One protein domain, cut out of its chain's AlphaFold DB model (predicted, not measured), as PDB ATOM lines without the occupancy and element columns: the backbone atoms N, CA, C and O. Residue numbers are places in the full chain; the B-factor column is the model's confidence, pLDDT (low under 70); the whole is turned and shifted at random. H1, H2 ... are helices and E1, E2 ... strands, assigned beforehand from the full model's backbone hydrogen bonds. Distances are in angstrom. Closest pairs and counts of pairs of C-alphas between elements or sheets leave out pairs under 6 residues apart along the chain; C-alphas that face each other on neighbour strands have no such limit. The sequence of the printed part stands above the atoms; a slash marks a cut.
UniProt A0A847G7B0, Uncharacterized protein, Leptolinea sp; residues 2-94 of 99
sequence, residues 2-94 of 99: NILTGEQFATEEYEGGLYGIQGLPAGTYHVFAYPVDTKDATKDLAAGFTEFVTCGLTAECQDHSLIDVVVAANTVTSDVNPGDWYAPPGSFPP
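Overview. This is residues 2 to 94 of the 99 residues of an uncharacterized protein of Leptolinea sp (UniProt A0A847G7B0). There is little regular structure here: long loops make up most of a rounded body, with a small two-strand ribbon, E1 and E2, and one short helix, H1. A short antiparallel pairing of residues 32 to 33 with 47 to 48 closes the base of a long loop. The printed part has 93 residues, with E1, H1, E2 in chain order, antiparallel strands and a mixed class; named elements hold only 10 residues. It is compact, with a radius of gyration of the C-alphas of 13.6 A and spans of 37 by 31 by 27 A.

Arrangement. Look first at E1, residues 27 to 29, and its antiparallel neighbour E2, residues 69 to 71, at 148 degrees. Find N 29 and O 69 within hydrogen-bond range at 2.8 A, and N 27 and O 71 at 3.0 A. H1, residues 51 to 54, is too short for an O i to N i+4 pair; its one O i to N i+3 pair is within range.

Along the chain. Find C-alpha 27 at (7.460, 38.479, 3.839); E1 runs 6.5 A from there. H1 spans 5.1 A. E2 runs 6.3 A to C-alpha 71 at (3.060, 40.842, 1.921).

Size, cuts and confidence. The farthest C-alphas, Asp 40 and Asn 74, are 39.5 A apart. Both links are long, and the printed part has no cut. Look for pLDDT under 70 at residues 14 to 16 and 38 to 40.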
ATOM      1  N   ASN A   2       8.788  42.665  10.418       97.62
ATOM      2  CA  ASN A   2       8.904  41.366   9.755       97.62
ATOM      3  C   ASN A   2       9.137  40.268  10.806       97.62
ATOM      4  O   ASN A   2      10.041  40.403  11.632       97.62
ATOM      5  N   ILE A   3       8.347  39.192  10.782       97.31
ATOM      6  CA  ILE A   3       8.372  38.178  11.851       97.31
ATOM      7  C   ILE A   3       9.636  37.307  11.836       97.31
ATOM      8  O   ILE A   3       9.981  36.712  12.852       97.31
ATOM      9  N   LEU A   4      10.325  37.212  10.693       97.19
ATOM     10  CA  LEU A   4      11.531  36.393  10.547       97.19
ATOM     11  C   LEU A   4      12.801  37.204  10.795       97.19
ATOM     12  O   LEU A   4      13.721  36.719  11.449       97.19
ATOM     13  N   THR A   5      12.873  38.420  10.250       97.06
ATOM     14  CA  THR A   5      14.086  39.247  10.331       97.06
ATOM     15  C   THR A   5      14.078  40.206  11.518       97.06
ATOM     16  O   THR A   5      15.130  40.731  11.874       97.06
ATOM     17  N   GLY A   6      12.911  40.471  12.113       95.25
ATOM     18  CA  GLY A   6      12.733  41.521  13.117       95.25
ATOM     19  C   GLY A   6      12.849  42.939  12.549       95.25
ATOM     20  O   GLY A   6      12.779  43.906  13.302       95.25
ATOM     21  N   GLU A   7      13.021  43.087  11.232       95.62
ATOM     22  CA  GLU A   7      13.164  44.388  10.587       95.62
ATOM     23  C   GLU A   7      11.877  45.205  10.725       95.62
ATOM     24  O   GLU A   7      10.754  44.699  10.580       95.62
ATOM     25  N   GLN A   8      12.041  46.488  11.036       94.50
ATOM     26  CA  GLN A   8      10.942  47.389  11.348       94.50
ATOM     27  C   GLN A   8      10.850  48.480  10.293       94.50
ATOM     28  O   GLN A   8      11.849  49.060   9.880       94.50
ATOM     29  N   PHE A   9       9.621  48.745   9.870       94.69
ATOM     30  CA  PHE A   9       9.277  49.735   8.865       94.69
ATOM     31  C   PHE A   9       8.139  50.565   9.441       94.69
ATOM     32  O   PHE A   9       7.238  49.997  10.064       94.69
ATOM     33  N   ALA A  10       8.178  51.875   9.234       93.31
ATOM     34  CA  ALA A  10       7.174  52.788   9.753       93.31
ATOM     35  C   ALA A  10       6.783  53.830   8.711       93.31
ATOM     36  O   ALA A  10       7.539  54.167   7.798       93.31
ATOM     37  N   THR A  11       5.572  54.330   8.882       92.75
ATOM     38  CA  THR A  11       5.049  55.526   8.243       92.75
ATOM     39  C   THR A  11       4.266  56.282   9.306       92.75
ATOM     40  O   THR A  11       3.779  55.670  10.259       92.75
ATOM     41  N   GLU A  12       4.163  57.591   9.155       89.50
ATOM     42  CA  GLU A  12       3.335  58.419  10.021       89.50
ATOM     43  C   GLU A  12       2.061  58.782   9.266       89.50
ATOM     44  O   GLU A  12       2.093  59.103   8.075       89.50
ATOM     45  N   GLU A  13       0.937  58.730   9.966       83.38
ATOM     46  CA  GLU A  13      -0.369  59.110   9.451       83.38
ATOM     47  C   GLU A  13      -0.919  60.220  10.344       83.38
ATOM     48  O   GLU A  13      -0.919  60.098  11.568       83.38
ATOM     49  N   TYR A  14      -1.313  61.331   9.723       69.06
ATOM     50  CA  TYR A  14      -1.706  62.552  10.430       69.06
ATOM     51  C   TYR A  14      -3.152  62.973  10.142       69.06
ATOM     52  O   TYR A  14      -3.739  63.691  10.949       69.06
ATOM     53  N   GLU A  15      -3.734  62.549   9.015       65.06
ATOM     54  CA  GLU A  15      -5.070  62.961   8.586       65.06
ATOM     55  C   GLU A  15      -5.767  61.869   7.752       65.06
ATOM     56  O   GLU A  15      -5.409  61.619   6.601       65.06
ATOM     57  N   GLY A  16      -6.847  61.297   8.299       66.12
ATOM     58  CA  GLY A  16      -7.824  60.505   7.540       66.12
ATOM     59  C   GLY A  16      -7.886  59.008   7.849       66.12
ATOM     60  O   GLY A  16      -8.727  58.325   7.266       66.12
ATOM     61  N   GLY A  17      -7.054  58.493   8.757       77.25
ATOM     62  CA  GLY A  17      -7.044  57.087   9.177       77.25
ATOM     63  C   GLY A  17      -6.554  56.115   8.101       77.25
ATOM     64  O   GLY A  17      -6.720  54.905   8.243       77.25
ATOM     65  N   LEU A  18      -5.980  56.628   7.007       87.12
ATOM     66  CA  LEU A  18      -5.422  55.838   5.915       87.12
ATOM     67  C   LEU A  18      -3.906  55.975   5.914       87.12
ATOM     68  O   LEU A  18      -3.374  57.072   5.776       87.12
ATOM     69  N   TYR A  19      -3.217  54.843   5.981       92.62
ATOM     70  CA  TYR A  19      -1.764  54.782   5.937       92.62
ATOM     71  C   TYR A  19      -1.296  53.883   4.790       92.62
ATOM     72  O   TYR A  19      -2.046  53.064   4.254       92.62
ATOM     73  N   GLY A  20      -0.029  54.019   4.411       93.38
ATOM     74  CA  GLY A  20       0.587  53.142   3.425       93.38
ATOM     75  C   GLY A  20       2.090  53.063   3.619       93.38
ATOM     76  O   GLY A  20       2.770  54.084   3.670       93.38
ATOM     77  N   ILE A  21       2.618  51.841   3.689       94.06
ATOM     78  CA  ILE A  21       4.059  51.591   3.733       94.06
ATOM     79  C   ILE A  21       4.477  51.045   2.371       94.06
ATOM     80  O   ILE A  21       4.056  49.965   1.961       94.06
ATOM     81  N   GLN A  22       5.283  51.818   1.648       93.44
ATOM     82  CA  GLN A  22       5.771  51.444   0.321       93.44
ATOM     83  C   GLN A  22       7.142  50.772   0.406       93.44
ATOM     84  O   GLN A  22       7.904  51.003   1.342       93.44
ATOM     85  N   GLY A  23       7.471  49.963  -0.603       93.50
ATOM     86  CA  GLY A  23       8.800  49.359  -0.726       93.50
ATOM     87  C   GLY A  23       9.101  48.260   0.296       93.50
ATOM     88  O   GLY A  23      10.270  47.948   0.506       93.50
ATOM     89  N   LEU A  24       8.076  47.666   0.918       95.44
ATOM     90  CA  LEU A  24       8.266  46.520   1.803       95.44
ATOM     91  C   LEU A  24       8.816  45.312   1.023       95.44
ATOM     92  O   LEU A  24       8.268  44.965  -0.031       95.44
ATOM     93  N   PRO A  25       9.858  44.637   1.539       96.62
ATOM     94  CA  PRO A  25      10.222  43.308   1.071       96.62
ATOM     95  C   PRO A  25       9.042  42.333   1.184       96.62
ATOM     96  O   PRO A  25       8.177  42.471   2.047       96.62
ATOM     97  N   ALA A  26       9.015  41.313   0.325       97.56
ATOM     98  CA  ALA A  26       8.052  40.231   0.490       97.56
ATOM     99  C   ALA A  26       8.350  39.462   1.786       97.56
ATOM    100  O   ALA A  26       9.505  39.144   2.077       97.56
ATOM    101  N   GLY A  27       7.311  39.144   2.551       97.94
ATOM    102  CA  GLY A  27       7.460  38.479   3.839       97.94
ATOM    103  C   GLY A  27       6.190  38.519   4.672       97.94
ATOM    104  O   GLY A  27       5.156  39.019   4.230       97.94
ATOM    105  N   THR A  28       6.286  37.999   5.890       98.50
ATOM    106  CA  THR A  28       5.194  38.021   6.864       98.50
ATOM    107  C   THR A  28       5.490  39.052   7.943       98.50
ATOM    108  O   THR A  28       6.620  39.144   8.434       98.50
ATOM    109  N   TYR A  29       4.481  39.840   8.296       98.50
ATOM    110  CA  TYR A  29       4.612  40.994   9.168       98.50
ATOM    111  C   TYR A  29       3.560  40.984  10.274       98.50
ATOM    112  O   TYR A  29       2.409  40.623  10.043       98.50
ATOM    113  N   HIS A  30       3.942  41.481  11.447       98.31
ATOM    114  CA  HIS A  30       3.001  42.021  12.431       98.31
ATOM    115  C   HIS A  30       2.959  43.538  12.313       98.31
ATOM    116  O   HIS A  30       3.990  44.183  12.066       98.31
ATOM    117  N   VAL A  31       1.767  44.104  12.470       97.56
ATOM    118  CA  VAL A  31       1.503  45.530  12.263       97.56
ATOM    119  C   VAL A  31       0.996  46.144  13.559       97.56
ATOM    120  O   VAL A  31       0.096  45.599  14.198       97.56
ATOM    121  N   PHE A  32       1.595  47.277  13.919       95.81
ATOM    122  CA  PHE A  32       1.335  48.010  15.151       95.81
ATOM    123  C   PHE A  32       1.102  49.488  14.842       95.81
ATOM    124  O   PHE A  32       1.579  49.984  13.819       95.81
ATOM    125  N   ALA A  33       0.413  50.182  15.744       94.12
ATOM    126  CA  ALA A  33       0.238  51.628  15.722       94.12
ATOM    127  C   ALA A  33       0.577  52.230  17.089       94.12
ATOM    128  O   ALA A  33       0.263  51.653  18.132       94.12
ATOM    129  N   TYR A  34       1.187  53.413  17.065       92.19
ATOM    130  CA  TYR A  34       1.586  54.170  18.250       92.19
ATOM    131  C   TYR A  34       1.084  55.616  18.116       92.19
ATOM    132  O   TYR A  34       1.120  56.165  17.011       92.19
ATOM    133  N   PRO A  35       0.598  56.257  19.196       88.75
ATOM    134  CA  PRO A  35       0.245  57.674  19.165       88.75
ATOM    135  C   PRO A  35       1.477  58.549  18.893       88.75
ATOM    136  O   PRO A  35       2.489  58.400  19.570       88.75
ATOM    137  N   VAL A  36       1.369  59.496  17.952       80.69
ATOM    138  CA  VAL A  36       2.471  60.418  17.600       80.69
ATOM    139  C   VAL A  36       2.677  61.508  18.663       80.69
ATOM    140  O   VAL A  36       3.809  61.830  19.012       80.69
ATOM    141  N   ASP A  37       1.593  62.070  19.215       70.56
ATOM    142  CA  ASP A  37       1.655  63.083  20.282       70.56
ATOM    143  C   ASP A  37       1.495  62.419  21.654       70.56
ATOM    144  O   ASP A  37       0.390  62.109  22.115       70.56
ATOM    145  N   THR A  38       2.622  62.154  22.309       57.81
ATOM    146  CA  THR A  38       2.653  61.501  23.615       57.81
ATOM    147  C   THR A  38       2.880  62.529  24.712       57.81
ATOM    148  O   THR A  38       3.986  62.696  25.227       57.81
ATOM    149  N   LYS A  39       1.803  63.177  25.161       58.97
ATOM    150  CA  LYS A  39       1.751  63.559  26.580       58.97
ATOM    151  C   LYS A  39       1.878  62.270  27.404       58.97
ATOM    152  O   LYS A  39       1.370  61.236  26.980       58.97
ATOM    153  N   ASP A  40       2.521  62.324  28.574       68.44
ATOM    154  CA  ASP A  40       2.913  61.143  29.376       68.44
ATOM    155  C   ASP A  40       1.853  60.025  29.493       68.44
ATOM    156  O   ASP A  40       2.204  58.853  29.583       68.44
ATOM    157  N   ALA A  41       0.563  60.369  29.485       71.69
ATOM    158  CA  ALA A  41      -0.546  59.431  29.648       71.69
ATOM    159  C   ALA A  41      -0.715  58.402  28.511       71.69
ATOM    160  O   ALA A  41      -1.267  57.336  28.762       71.69
ATOM    161  N   THR A  42      -0.269  58.688  27.282       76.94
ATOM    162  CA  THR A  42      -0.430  57.782  26.122       76.94
ATOM    163  C   THR A  42       0.883  57.165  25.662       76.94
ATOM    164  O   THR A  42       0.916  56.462  24.655       76.94
ATOM    165  N   LYS A  43       1.975  57.392  26.399       78.06
ATOM    166  CA  LYS A  43       3.304  56.945  25.982       78.06
ATOM    167  C   LYS A  43       3.392  55.418  25.871       78.06
ATOM    168  O   LYS A  43       3.999  54.900  24.948       78.06
ATOM    169  N   ASP A  44       2.763  54.666  26.757       83.19
ATOM    170  CA  ASP A  44       2.864  53.201  26.718       83.19
ATOM    171  C   ASP A  44       1.709  52.565  25.930       83.19
ATOM    172  O   ASP A  44       1.525  51.350  25.963       83.19
ATOM    173  N   LEU A  45       0.918  53.385  25.229       88.62
ATOM    174  CA  LEU A  45      -0.203  52.919  24.433       88.62
ATOM    175  C   LEU A  45       0.287  52.420  23.070       88.62
ATOM    176  O   LEU A  45       1.026  53.105  22.365       88.62
ATOM    177  N   ALA A  46      -0.183  51.238  22.696       93.81
ATOM    178  CA  ALA A  46       0.045  50.628  21.399       93.81
ATOM    179  C   ALA A  46      -1.240  49.936  20.947       93.81
ATOM    180  O   ALA A  46      -1.999  49.444  21.783       93.81
ATOM    181  N   ALA A  47      -1.444  49.861  19.637       95.38
ATOM    182  CA  ALA A  47      -2.432  48.979  19.040       95.38
ATOM    183  C   ALA A  47      -1.803  47.995  18.068       95.38
ATOM    184  O   ALA A  47      -0.744  48.256  17.498       95.38
ATOM    185  N   GLY A  48      -2.475  46.862  17.880       97.25
ATOM    186  CA  GLY A  48      -2.078  45.806  16.957       97.25
ATOM    187  C   GLY A  48      -3.173  45.483  15.945       97.25
ATOM    188  O   GLY A  48      -4.350  45.781  16.157       97.25
ATOM    189  N   PHE A  49      -2.785  44.867  14.828       97.94
ATOM    190  CA  PHE A  49      -3.731  44.163  13.962       97.94
ATOM    191  C   PHE A  49      -3.916  42.737  14.488       97.94
ATOM    192  O   PHE A  49      -2.995  41.919  14.422       97.94
ATOM    193  N   THR A  50      -5.089  42.471  15.058       98.31
ATOM    194  CA  THR A  50      -5.380  41.254  15.826       98.31
ATOM    195  C   THR A  50      -6.712  40.630  15.425       98.31
ATOM    196  O   THR A  50      -7.536  41.263  14.755       98.31
ATOM    197  N   GLU A  51      -6.952  39.399  15.883       97.38
ATOM    198  CA  GLU A  51      -8.254  38.726  15.754       97.38
ATOM    199  C   GLU A  51      -9.394  39.594  16.320       97.38
ATOM    200  O   GLU A  51     -10.457  39.691  15.700       97.38
ATOM    201  N   PHE A  52      -9.136  40.343  17.402       97.50
ATOM    202  CA  PHE A  52     -10.073  41.290  18.014       97.50
ATOM    203  C   PHE A  52     -10.585  42.362  17.035       97.50
ATOM    204  O   PHE A  52     -11.756  42.754  17.059       97.50
ATOM    205  N   VAL A  53      -9.723  42.826  16.126       96.44
ATOM    206  CA  VAL A  53     -10.121  43.778  15.080       96.44
ATOM    207  C   VAL A  53     -11.039  43.103  14.066       96.44
ATOM    208  O   VAL A  53     -12.077  43.658  13.702       96.44
ATOM    209  N   THR A  54     -10.688  41.897  13.618       95.25
ATOM    210  CA  THR A  54     -11.452  41.185  12.578       95.25
ATOM    211  C   THR A  54     -12.832  40.738  13.052       95.25
ATOM    212  O   THR A  54     -13.764  40.660  12.252       95.25
ATOM    213  N   CYS A  55     -13.003  40.536  14.360       94.12
ATOM    214  CA  CYS A  55     -14.296  40.256  14.980       94.12
ATOM    215  C   CYS A  55     -15.101  41.525  15.331       94.12
ATOM    216  O   CYS A  55     -16.120  41.449  16.025       94.12
ATOM    217  N   GLY A  56     -14.676  42.695  14.843       94.44
ATOM    218  CA  GLY A  56     -15.435  43.942  14.918       94.44
ATOM    219  C   GLY A  56     -15.319  44.696  16.242       94.44
ATOM    220  O   GLY A  56     -16.196  45.509  16.528       94.44
ATOM    221  N   LEU A  57     -14.270  44.445  17.039       94.31
ATOM    222  CA  LEU A  57     -14.006  45.134  18.313       94.31
ATOM    223  C   LEU A  57     -15.156  44.990  19.328       94.31
ATOM    224  O   LEU A  57     -15.513  45.931  20.041       94.31
ATOM    225  N   THR A  58     -15.785  43.814  19.368       93.69
ATOM    226  CA  THR A  58     -16.948  43.549  20.228       93.69
ATOM    227  C   THR A  58     -16.550  42.812  21.503       93.69
ATOM    228  O   THR A  58     -15.676  41.956  21.479       93.69
ATOM    229  N   ALA A  59     -17.237  43.081  22.619       90.06
ATOM    230  CA  ALA A  59     -16.936  42.463  23.918       90.06
ATOM    231  C   ALA A  59     -17.070  40.924  23.948       90.06
ATOM    232  O   ALA A  59     -16.554  40.276  24.857       90.06
ATOM    233  N   GLU A  60     -17.753  40.336  22.962       91.19
ATOM    234  CA  GLU A  60     -17.918  38.883  22.811       91.19
ATOM    235  C   GLU A  60     -16.639  38.186  22.316       91.19
ATOM    236  O   GLU A  60     -16.512  36.965  22.390       91.19
ATOM    237  N   CYS A  61     -15.679  38.960  21.816       91.31
ATOM    238  CA  CYS A  61     -14.415  38.498  21.280       91.31
ATOM    239  C   CYS A  61     -13.288  39.026  22.170       91.31
ATOM    240  O   CYS A  61     -13.199  40.219  22.415       91.31
ATOM    241  N   GLN A  62     -12.449  38.140  22.700       94.56
ATOM    242  CA  GLN A  62     -11.359  38.506  23.623       94.56
ATOM    243  C   GLN A  62      -9.986  38.087  23.085       94.56
ATOM    244  O   GLN A  62      -8.994  38.099  23.813       94.56
ATOM    245  N   ASP A  63      -9.932  37.653  21.824       96.69
ATOM    246  CA  ASP A  63      -8.698  37.189  21.208       96.69
ATOM    247  C   ASP A  63      -7.898  38.373  20.661       96.69
ATOM    248  O   ASP A  63      -8.154  38.876  19.573       96.69
ATOM    249  N   HIS A  64      -6.916  38.816  21.438       96.94
ATOM    250  CA  HIS A  64      -5.986  39.877  21.054       96.94
ATOM    251  C   HIS A  64      -4.720  39.335  20.358       96.94
ATOM    252  O   HIS A  64      -3.685  40.004  20.340       96.94
ATOM    253  N   SER A  65      -4.754  38.113  19.813       97.25
ATOM    254  CA  SER A  65      -3.615  37.538  19.089       97.25
ATOM    255  C   SER A  65      -3.340  38.301  17.798       97.25
ATOM    256  O   SER A  65      -4.259  38.635  17.051       97.25
ATOM    257  N   LEU A  66      -2.058  38.562  17.530       97.81
ATOM    258  CA  LEU A  66      -1.604  39.217  16.306       97.81
ATOM    259  C   LEU A  66      -1.881  38.345  15.086       97.81
ATOM    260  O   LEU A  66      -1.639  37.139  15.107       97.81
ATOM    261  N   ILE A  67      -2.323  38.991  14.011       98.19
ATOM    262  CA  ILE A  67      -2.529  38.343  12.721       98.19
ATOM    263  C   ILE A  67      -1.265  38.482  11.875       98.19
ATOM    264  O   ILE A  67      -0.703  39.570  11.720       98.19
ATOM    265  N   ASP A  68      -0.858  37.369  11.276       98.50
ATOM    266  CA  ASP A  68       0.216  37.318  10.293       98.50
ATOM    267  C   ASP A  68      -0.226  37.969   8.974       98.50
ATOM    268  O   ASP A  68      -1.052  37.438   8.229       98.50
ATOM    269  N   VAL A  69       0.366  39.119   8.651       98.31
ATOM    270  CA  VAL A  69       0.121  39.831   7.393       98.31
ATOM    271  C   VAL A  69       1.138  39.381   6.353       98.31
ATOM    272  O   VAL A  69       2.324  39.704   6.446       98.31
ATOM    273  N   VAL A  70       0.679  38.648   5.340       98.19
ATOM    274  CA  VAL A  70       1.524  38.190   4.230       98.19
ATOM    275  C   VAL A  70       1.593  39.267   3.149       98.19
ATOM    276  O   VAL A  70       0.613  39.524   2.456       98.19
ATOM    277  N   VAL A  71       2.773  39.858   2.969       97.75
ATOM    278  CA  VAL A  71       3.060  40.842   1.921       97.75
ATOM    279  C   VAL A  71       3.755  40.146   0.754       97.75
ATOM    280  O   VAL A  71       4.865  39.623   0.887       97.75
ATOM    281  N   ALA A  72       3.111  40.157  -0.412       96.44
ATOM    282  CA  ALA A  72       3.684  39.659  -1.659       96.44
ATOM    283  C   ALA A  72       4.367  40.784  -2.453       96.44
ATOM    284  O   ALA A  72       3.939  41.940  -2.432       96.44
ATOM    285  N   ALA A  73       5.415  40.439  -3.208       94.00
ATOM    286  CA  ALA A  73       6.125  41.403  -4.044       94.00
ATOM    287  C   ALA A  73       5.183  42.068  -5.063       94.00
ATOM    288  O   ALA A  73       4.364  41.401  -5.700       94.00
ATOM    289  N   ASN A  74       5.341  43.383  -5.246       92.00
ATOM    290  CA  ASN A  74       4.588  44.197  -6.210       92.00
ATOM    291  C   ASN A  74       3.055  44.127  -6.056       92.00
ATOM    292  O   ASN A  74       2.333  44.352  -7.025       92.00
ATOM    293  N   THR A  75       2.556  43.809  -4.859       94.69
ATOM    294  CA  THR A  75       1.120  43.693  -4.572       94.69
ATOM    295  C   THR A  75       0.750  44.564  -3.376       94.69
ATOM    296  O   THR A  75       1.520  44.681  -2.425       94.69
ATOM    297  N   VAL A  76      -0.438  45.169  -3.413       95.75
ATOM    298  CA  VAL A  76      -1.001  45.883  -2.260       95.75
ATOM    299  C   VAL A  76      -1.693  44.876  -1.348       95.75
ATOM    300  O   VAL A  76      -2.548  44.121  -1.800       95.75
ATOM    301  N   THR A  77      -1.328  44.881  -0.067       96.88
ATOM    302  CA  THR A  77      -2.058  44.163   0.989       96.88
ATOM    303  C   THR A  77      -2.943  45.180   1.706       96.88
ATOM    304  O   THR A  77      -2.419  46.127   2.290       96.88
ATOM    305  N   SER A  78      -4.264  45.040   1.581       95.81
ATOM    306  CA  SER A  78      -5.263  45.955   2.149       95.81
ATOM    307  C   SER A  78      -5.903  45.389   3.418       95.81
ATOM    308  O   SER A  78      -5.612  44.264   3.818       95.81
ATOM    309  N   ASP A  79      -6.778  46.185   4.038       94.38
ATOM    310  CA  ASP A  79      -7.637  45.778   5.162       94.38
ATOM    311  C   ASP A  79      -6.874  45.356   6.428       94.38
ATOM    312  O   ASP A  79      -7.395  44.665   7.302       94.38
ATOM    313  N   VAL A  80      -5.638  45.837   6.546       96.81
ATOM    314  CA  VAL A  80      -4.802  45.702   7.735       96.81
ATOM    315  C   VAL A  80      -5.045  46.927   8.605       96.81
ATOM    316  O   VAL A  80      -4.573  48.012   8.298       96.81
ATOM    317  N   ASN A  81      -5.821  46.766   9.674       95.50
ATOM    318  CA  ASN A  81      -6.204  47.872  10.549       95.50
ATOM    319  C   ASN A  81      -5.654  47.628  11.960       95.50
ATOM    320  O   ASN A  81      -6.268  46.873  12.713       95.50
ATOM    321  N   PRO A  82      -4.520  48.229  12.359       95.50
ATOM    322  CA  PRO A  82      -3.965  48.064  13.701       95.50
ATOM    323  C   PRO A  82      -4.751  48.890  14.735       95.50
ATOM    324  O   PRO A  82      -4.256  49.875  15.274       95.50
ATOM    325  N   GLY A  83      -6.016  48.523  14.949       94.62
ATOM    326  CA  GLY A  83      -6.988  49.254  15.766       94.62
ATOM    327  C   GLY A  83      -7.287  48.624  17.124       94.62
ATOM    328  O   GLY A  83      -8.184  49.097  17.823       94.62
ATOM    329  N   ASP A  84      -6.586  47.556  17.506       96.69
ATOM    330  CA  ASP A  84      -6.758  46.934  18.815       96.69
ATOM    331  C   ASP A  84      -6.034  47.724  19.906       96.69
ATOM    332  O   ASP A  84      -4.906  47.414  20.268       96.69
ATOM    333  N   TRP A  85      -6.692  48.753  20.432       94.12
ATOM    334  CA  TRP A  85      -6.197  49.558  21.555       94.12
ATOM    335  C   TRP A  85      -6.535  48.957  22.931       94.12
ATOM    336  O   TRP A  85      -6.306  49.605  23.954       94.12
ATOM    337  N   TYR A  86      -7.139  47.765  22.967       94.06
ATOM    338  CA  TYR A  86      -7.756  47.188  24.167       94.06
ATOM    339  C   TYR A  86      -6.989  45.996  24.734       94.06
ATOM    340  O   TYR A  86      -7.303  45.543  25.838       94.06
ATOM    341  N   ALA A  87      -5.983  45.502  24.012       94.50
ATOM    342  CA  ALA A  87      -5.122  44.440  24.499       94.50
ATOM    343  C   ALA A  87      -4.450  44.824  25.837       94.50
ATOM    344  O   ALA A  87      -4.113  45.994  26.059       94.50
ATOM    345  N   PRO A  88      -4.231  43.856  26.748       92.56
ATOM    346  CA  PRO A  88      -3.538  44.110  28.005       92.56
ATOM    347  C   PRO A  88      -2.160  44.782  27.818       92.56
ATOM    348  O   PRO A  88      -1.477  44.553  26.818       92.56
ATOM    349  N   PRO A  89      -1.688  45.574  28.801       89.81
ATOM    350  CA  PRO A  89      -0.356  46.168  28.740       89.81
ATOM    351  C   PRO A  89       0.739  45.120  28.505       89.81
ATOM    352  O   PRO A  89       0.789  44.096  29.186       89.81
ATOM    353  N   GLY A  90       1.636  45.397  27.557       89.81
ATOM    354  CA  GLY A  90       2.722  44.489  27.176       89.81
ATOM    355  C   GLY A  90       2.347  43.421  26.142       89.81
ATOM    356  O   GLY A  90       3.215  42.634  25.773       89.81
ATOM    357  N   SER A  91       1.106  43.397  25.643       93.81
ATOM    358  CA  SER A  91       0.715  42.518  24.528       93.81
ATOM    359  C   SER A  91       1.420  42.861  23.213       93.81
ATOM    360  O   SER A  91       1.658  41.971  22.398       93.81
ATOM    361  N   PHE A  92       1.783  44.129  23.012       94.94
ATOM    362  CA  PHE A  92       2.470  44.614  21.813       94.94
ATOM    363  C   PHE A  92       3.851  45.184  22.163       94.94
ATOM    364  O   PHE A  92       4.050  45.657  23.289       94.94
ATOM    365  N   PRO A  93       4.821  45.142  21.228       92.25
ATOM    366  CA  PRO A  93       6.143  45.707  21.454       92.25
ATOM    367  C   PRO A  93       6.063  47.225  21.683       92.25
ATOM    368  O   PRO A  93       5.185  47.882  21.115       92.25
ATOM    369  N   PRO A  94       6.986  47.798  22.478       89.62
ATOM    370  CA  PRO A  94       7.073  49.244  22.648       89.62
ATOM    371  C   PRO A  94       7.424  49.929  21.324       89.62
ATOM    372  O   PRO A  94       8.007  49.301  20.439       89.62
TER     373      PRO A  94